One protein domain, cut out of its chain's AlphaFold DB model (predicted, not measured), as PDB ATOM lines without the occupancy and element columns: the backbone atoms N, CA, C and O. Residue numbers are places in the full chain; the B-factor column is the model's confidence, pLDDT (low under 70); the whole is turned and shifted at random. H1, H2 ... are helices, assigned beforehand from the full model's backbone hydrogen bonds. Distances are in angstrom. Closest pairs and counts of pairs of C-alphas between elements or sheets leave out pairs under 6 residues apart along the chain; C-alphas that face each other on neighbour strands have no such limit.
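AT A GLANCE: This is residues 95 to 140 of the 276 residues of an uncharacterized protein of Trifolium subterraneum (UniProt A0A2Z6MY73). A long helix, H2, has the shorter H1 packed on its residues 120 to 128 at a steep tilt, while its far end, with residues 129 to 140, sticks out as an arm. A looping link without a named element, residues 105 to 117, joins the two. The 46 printed residues hold two named helices, H1 then H2, and no named strand; the class is all helix. The whole is elongated, 37 by 21 by 15 A, and only just compact, close to loose, with a radius of gyration of the C-alphas of 11.3 A.

IN THESE COORDINATES: H2, residues 118 to 137, runs 28.3 A from C-alpha 118 at (78.903, 86.641, 124.765) to C-alpha 137 at (80.416, 62.930, 140.104). H1, residues 95 to 104, is 14.6 A long and begins at C-alpha 95 (89.185, 85.443, 144.904).

HOW THE PARTS SIT: H2 touches H1 with residues 120 to 128 alone; their closest C-alphas, of Ala 104 and Arg 121, are 4.7 A apart. They run opposite ways at a steep tilt of 57 degrees. Each O i to N i+4 pair is within hydrogen-bond range in H2, and 5 of 6 in H1.

THE WHOLE: The C-alphas of Asn 115 and Gly 140, 37.5 A apart, are the two farthest apart. The printed part has no cut, and the link from H1 to H2 is long. Confidence is low at residues 95, 107 to 109, 132 and 135 to 140.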
ATOM      1  N   SER A  95      89.298  84.340 145.875       55.28
ATOM      2  CA  SER A  95      89.185  85.443 144.904       55.28
ATOM      3  C   SER A  95      88.787  84.944 143.501       55.28
ATOM      4  O   SER A  95      87.872  85.482 142.873       55.28
ATOM      5  N   ALA A  96      89.372  83.822 143.062       71.75
ATOM      6  CA  ALA A  96      89.095  83.207 141.766       71.75
ATOM      7  C   ALA A  96      87.673  82.621 141.642       71.75
ATOM      8  O   ALA A  96      87.246  82.307 140.536       71.75
ATOM      9  N   TYR A  97      86.924  82.480 142.743       75.50
ATOM     10  CA  TYR A  97      85.511  82.087 142.711       75.50
ATOM     11  C   TYR A  97      84.613  83.262 142.293       75.50
ATOM     12  O   TYR A  97      83.833  83.146 141.348       75.50
ATOM     13  N   ARG A  98      84.769  84.427 142.945       73.38
ATOM     14  CA  ARG A  98      83.932  85.616 142.692       73.38
ATOM     15  C   ARG A  98      84.070  86.128 141.257       73.38
ATOM     16  O   ARG A  98      83.061  86.434 140.629       73.38
ATOM     17  N   ILE A  99      85.296  86.170 140.725       82.31
ATOM     18  CA  ILE A  99      85.553  86.648 139.356       82.31
ATOM     19  C   ILE A  99      84.974  85.712 138.281       82.31
ATOM     20  O   ILE A  99      84.419  86.194 137.298       82.31
ATOM     21  N   LYS A 100      85.008  84.385 138.488       80.69
ATOM     22  CA  LYS A 100      84.395  83.418 137.558       80.69
ATOM     23  C   LYS A 100      82.881  83.589 137.493       80.69
ATOM     24  O   LYS A 100      82.339  83.665 136.399       80.69
ATOM     25  N   HIS A 101      82.211  83.730 138.639       79.56
ATOM     26  CA  HIS A 101      80.764  83.975 138.672       79.56
ATOM     27  C   HIS A 101      80.369  85.348 138.099       79.56
ATOM     28  O   HIS A 101      79.366  85.438 137.395       79.56
ATOM     29  N   HIS A 102      81.179  86.394 138.312       80.69
ATOM     30  CA  HIS A 102      80.992  87.709 137.683       80.69
ATOM     31  C   HIS A 102      81.055  87.641 136.147       80.69
ATOM     32  O   HIS A 102      80.153  88.139 135.471       80.69
ATOM     33  N   LEU A 103      82.089  86.995 135.595       81.88
ATOM     34  CA  LEU A 103      82.316  86.895 134.147       81.88
ATOM     35  C   LEU A 103      81.352  85.918 133.456       81.88
ATOM     36  O   LEU A 103      80.830  86.234 132.394       81.88
ATOM     37  N   ALA A 104      81.032  84.787 134.092       79.19
ATOM     38  CA  ALA A 104      79.961  83.887 133.654       79.19
ATOM     39  C   ALA A 104      78.561  84.537 133.746       79.19
ATOM     40  O   ALA A 104      77.601  84.055 133.152       79.19
ATOM     41  N   GLY A 105      78.411  85.622 134.510       75.56
ATOM     42  CA  GLY A 105      77.124  86.275 134.755       75.56
ATOM     43  C   GLY A 105      76.159  85.464 135.627       75.56
ATOM     44  O   GLY A 105      74.963  85.744 135.666       75.56
ATOM     45  N   THR A 106      76.660  84.451 136.336       70.38
ATOM     46  CA  THR A 106      75.848  83.511 137.112       70.38
ATOM     47  C   THR A 106      75.587  84.086 138.511       70.38
ATOM     48  O   THR A 106      76.399  83.965 139.431       70.38
ATOM     49  N   ASN A 107      74.440  84.769 138.632       60.62
ATOM     50  CA  ASN A 107      74.059  85.721 139.689       60.62
ATOM     51  C   ASN A 107      73.805  85.093 141.080       60.62
ATOM     52  O   ASN A 107      72.715  85.179 141.638       60.62
ATOM     53  N   ARG A 108      74.817  84.416 141.634       59.31
ATOM     54  CA  ARG A 108      74.737  83.678 142.906       59.31
ATOM     55  C   ARG A 108      75.179  84.493 144.124       59.31
ATOM     56  O   ARG A 108      74.691  84.236 145.211       59.31
ATOM     57  N   ASN A 109      76.126  85.424 143.955       58.50
ATOM     58  CA  ASN A 109      76.670  86.301 145.017       58.50
ATOM     59  C   ASN A 109      77.396  87.563 144.475       58.50
ATOM     60  O   ASN A 109      78.041  88.291 145.230       58.50
ATOM     61  N   VAL A 110      77.382  87.801 143.157       72.69
ATOM     62  CA  VAL A 110      78.095  88.910 142.495       72.69
ATOM     63  C   VAL A 110      77.281  89.339 141.273       72.69
ATOM     64  O   VAL A 110      76.814  88.473 140.536       72.69
ATOM     65  N   LYS A 111      77.132  90.653 141.043       76.44
ATOM     66  CA  LYS A 111      76.480  91.185 139.831       76.44
ATOM     67  C   LYS A 111      77.202  90.681 138.565       76.44
ATOM     68  O   LYS A 111      78.434  90.584 138.591       76.44
ATOM     69  N   PRO A 112      76.487  90.385 137.466       80.12
ATOM     70  CA  PRO A 112      77.099  89.961 136.207       80.12
ATOM     71  C   PRO A 112      77.950  91.078 135.583       80.12
ATOM     72  O   PRO A 112      77.676  92.262 135.775       80.12
ATOM     73  N   CYS A 113      78.970  90.706 134.812       80.00
ATOM     74  CA  CYS A 113      79.728  91.655 133.999       80.00
ATOM     75  C   CYS A 113      78.918  92.066 132.759       80.00
ATOM     76  O   CYS A 113      78.586  91.214 131.930       80.00
ATOM     77  N   THR A 114      78.632  93.362 132.607       76.94
ATOM     78  CA  THR A 114      78.001  93.938 131.405       76.94
ATOM     79  C   THR A 114      78.944  93.897 130.205       76.94
ATOM     80  O   THR A 114      78.550  93.471 129.127       76.94
ATOM     81  N   ASN A 115      80.216  94.244 130.415       80.50
ATOM     82  CA  ASN A 115      81.204  94.442 129.349       80.50
ATOM     83  C   ASN A 115      81.881  93.133 128.887       80.50
ATOM     84  O   ASN A 115      82.803  93.166 128.078       80.50
ATOM     85  N   CYS A 116      81.464  91.974 129.406       71.06
ATOM     86  CA  CYS A 116      81.977  90.682 128.954       71.06
ATOM     87  C   CYS A 116      81.294  90.284 127.627       71.06
ATOM     88  O   CYS A 116      80.057  90.269 127.575       71.06
ATOM     89  N   PRO A 117      82.040  89.958 126.553       77.06
ATOM     90  CA  PRO A 117      81.437  89.534 125.292       77.06
ATOM     91  C   PRO A 117      80.736  88.166 125.442       77.06
ATOM     92  O   PRO A 117      81.112  87.383 126.322       77.06
ATOM     93  N   PRO A 118      79.716  87.854 124.616       73.06
ATOM     94  CA  PRO A 118      78.903  86.641 124.765       73.06
ATOM     95  C   PRO A 118      79.719  85.345 124.798       73.06
ATOM     96  O   PRO A 118      79.485  84.498 125.655       73.06
ATOM     97  N   GLU A 119      80.727  85.232 123.932       73.56
ATOM     98  CA  GLU A 119      81.582  84.048 123.815       73.56
ATOM     99  C   GLU A 119      82.387  83.771 125.100       73.56
ATOM    100  O   GLU A 119      82.333  82.670 125.645       73.56
ATOM    101  N   LEU A 120      83.064  84.784 125.659       71.31
ATOM    102  CA  LEU A 120      83.811  84.633 126.916       71.31
ATOM    103  C   LEU A 120      82.882  84.371 128.111       71.31
ATOM    104  O   LEU A 120      83.252  83.631 129.027       71.31
ATOM    105  N   ARG A 121      81.663  84.930 128.098       78.50
ATOM    106  CA  ARG A 121      80.627  84.619 129.096       78.50
ATOM    107  C   ARG A 121      80.206  83.148 129.006       78.50
ATOM    108  O   ARG A 121      80.046  82.517 130.051       78.50
ATOM    109  N   GLN A 122      80.073  82.591 127.801       78.38
ATOM    110  CA  GLN A 122      79.755  81.175 127.597       78.38
ATOM    111  C   GLN A 122      80.905  80.272 128.069       78.38
ATOM    112  O   GLN A 122      80.709  79.491 128.998       78.38
ATOM    113  N   GLN A 123      82.129  80.485 127.571       78.25
ATOM    114  CA  GLN A 123      83.319  79.727 127.990       78.25
ATOM    115  C   GLN A 123      83.509  79.728 129.524       78.25
ATOM    116  O   GLN A 123      83.874  78.713 130.123       78.25
ATOM    117  N   MET A 124      83.225  80.852 130.196       80.12
ATOM    118  CA  MET A 124      83.300  80.939 131.659       80.12
ATOM    119  C   MET A 124      82.153  80.197 132.372       80.12
ATOM    120  O   MET A 124      82.385  79.628 133.443       80.12
ATOM    121  N   ASN A 125      80.942  80.158 131.800       79.50
ATOM    122  CA  ASN A 125      79.859  79.300 132.300       79.50
ATOM    123  C   ASN A 125      80.237  77.821 132.191       79.50
ATOM    124  O   ASN A 125      80.067  77.092 133.165       79.50
ATOM    125  N   ASP A 126      80.822  77.391 131.076       79.50
ATOM    126  CA  ASP A 126      81.192  75.988 130.857       79.50
ATOM    127  C   ASP A 126      82.294  75.527 131.822       79.50
ATOM    128  O   ASP A 126      82.226  74.430 132.380       79.50
ATOM    129  N   ILE A 127      83.248  76.406 132.151       80.12
ATOM    130  CA  ILE A 127      84.224  76.173 133.229       80.12
ATOM    131  C   ILE A 127      83.526  76.028 134.595       80.12
ATOM    132  O   ILE A 127      83.875  75.138 135.378       80.12
ATOM    133  N   VAL A 128      82.546  76.881 134.908       77.56
ATOM    134  CA  VAL A 128      81.793  76.840 136.178       77.56
ATOM    135  C   VAL A 128      80.870  75.612 136.257       77.56
ATOM    136  O   VAL A 128      80.730  75.018 137.330       77.56
ATOM    137  N   ASN A 129      80.289  75.175 135.143       79.12
ATOM    138  CA  ASN A 129      79.435  73.989 135.044       79.12
ATOM    139  C   ASN A 129      80.259  72.697 135.088       79.12
ATOM    140  O   ASN A 129      79.963  71.815 135.893       79.12
ATOM    141  N   GLY A 130      81.371  72.618 134.354       78.31
ATOM    142  CA  GLY A 130      82.297  71.484 134.414       78.31
ATOM    143  C   GLY A 130      82.911  71.268 135.805       78.31
ATOM    144  O   GLY A 130      83.189  70.131 136.189       78.31
ATOM    145  N   LEU A 131      83.079  72.331 136.602       74.56
ATOM    146  CA  LEU A 131      83.465  72.223 138.016       74.56
ATOM    147  C   LEU A 131      82.325  71.689 138.908       74.56
ATOM    148  O   LEU A 131      82.602  70.915 139.823       74.56
ATOM    149  N   GLN A 132      81.062  72.037 138.630       67.19
ATOM    150  CA  GLN A 132      79.897  71.472 139.331       67.19
ATOM    151  C   GLN A 132      79.712  69.984 139.005       67.19
ATOM    152  O   GLN A 132      79.597  69.180 139.927       67.19
ATOM    153  N   VAL A 133      79.770  69.590 137.727       72.50
ATOM    154  CA  VAL A 133      79.656  68.179 137.303       72.50
ATOM    155  C   VAL A 133      80.757  67.325 137.940       72.50
ATOM    156  O   VAL A 133      80.480  66.251 138.468       72.50
ATOM    157  N   LYS A 134      82.001  67.824 138.006       73.75
ATOM    158  CA  LYS A 134      83.104  67.135 138.703       73.75
ATOM    159  C   LYS A 134      82.876  67.004 140.216       73.75
ATOM    160  O   LYS A 134      83.293  66.006 140.800       73.75
ATOM    161  N   ALA A 135      82.197  67.961 140.851       68.69
ATOM    162  CA  ALA A 135      81.808  67.856 142.259       68.69
ATOM    163  C   ALA A 135      80.665  66.843 142.477       68.69
ATOM    164  O   ALA A 135      80.751  66.031 143.395       68.69
ATOM    165  N   LEU A 136      79.644  66.837 141.613       63.59
ATOM    166  CA  LEU A 136      78.512  65.899 141.671       63.59
ATOM    167  C   LEU A 136      78.937  64.453 141.371       63.59
ATOM    168  O   LEU A 136      78.551  63.538 142.098       63.59
ATOM    169  N   LYS A 137      79.834  64.248 140.400       68.44
ATOM    170  CA  LYS A 137      80.416  62.930 140.104       68.44
ATOM    171  C   LYS A 137      81.255  62.388 141.269       68.44
ATOM    172  O   LYS A 137      81.230  61.191 141.527       68.44
ATOM    173  N   LYS A 138      81.911  63.261 142.051       64.12
ATOM    174  CA  LYS A 138      82.579  62.888 143.318       64.12
ATOM    175  C   LYS A 138      81.593  62.543 144.454       64.12
ATOM    176  O   LYS A 138      81.997  61.928 145.435       64.12
ATOM    177  N   ILE A 139      80.318  62.911 144.321       63.00
ATOM    178  CA  ILE A 139      79.217  62.558 145.237       63.00
ATOM    179  C   ILE A 139      78.435  61.321 144.727       63.00
ATOM    180  O   ILE A 139      77.591  60.790 145.441       63.00
ATOM    181  N   GLY A 140      78.753  60.809 143.530       48.56
ATOM    182  CA  GLY A 140      78.144  59.602 142.957       48.56
ATOM    183  C   GLY A 140      76.905  59.847 142.091       48.56
ATOM    184  O   GLY A 140      76.173  58.900 141.814       48.56
TER     185      GLY A 140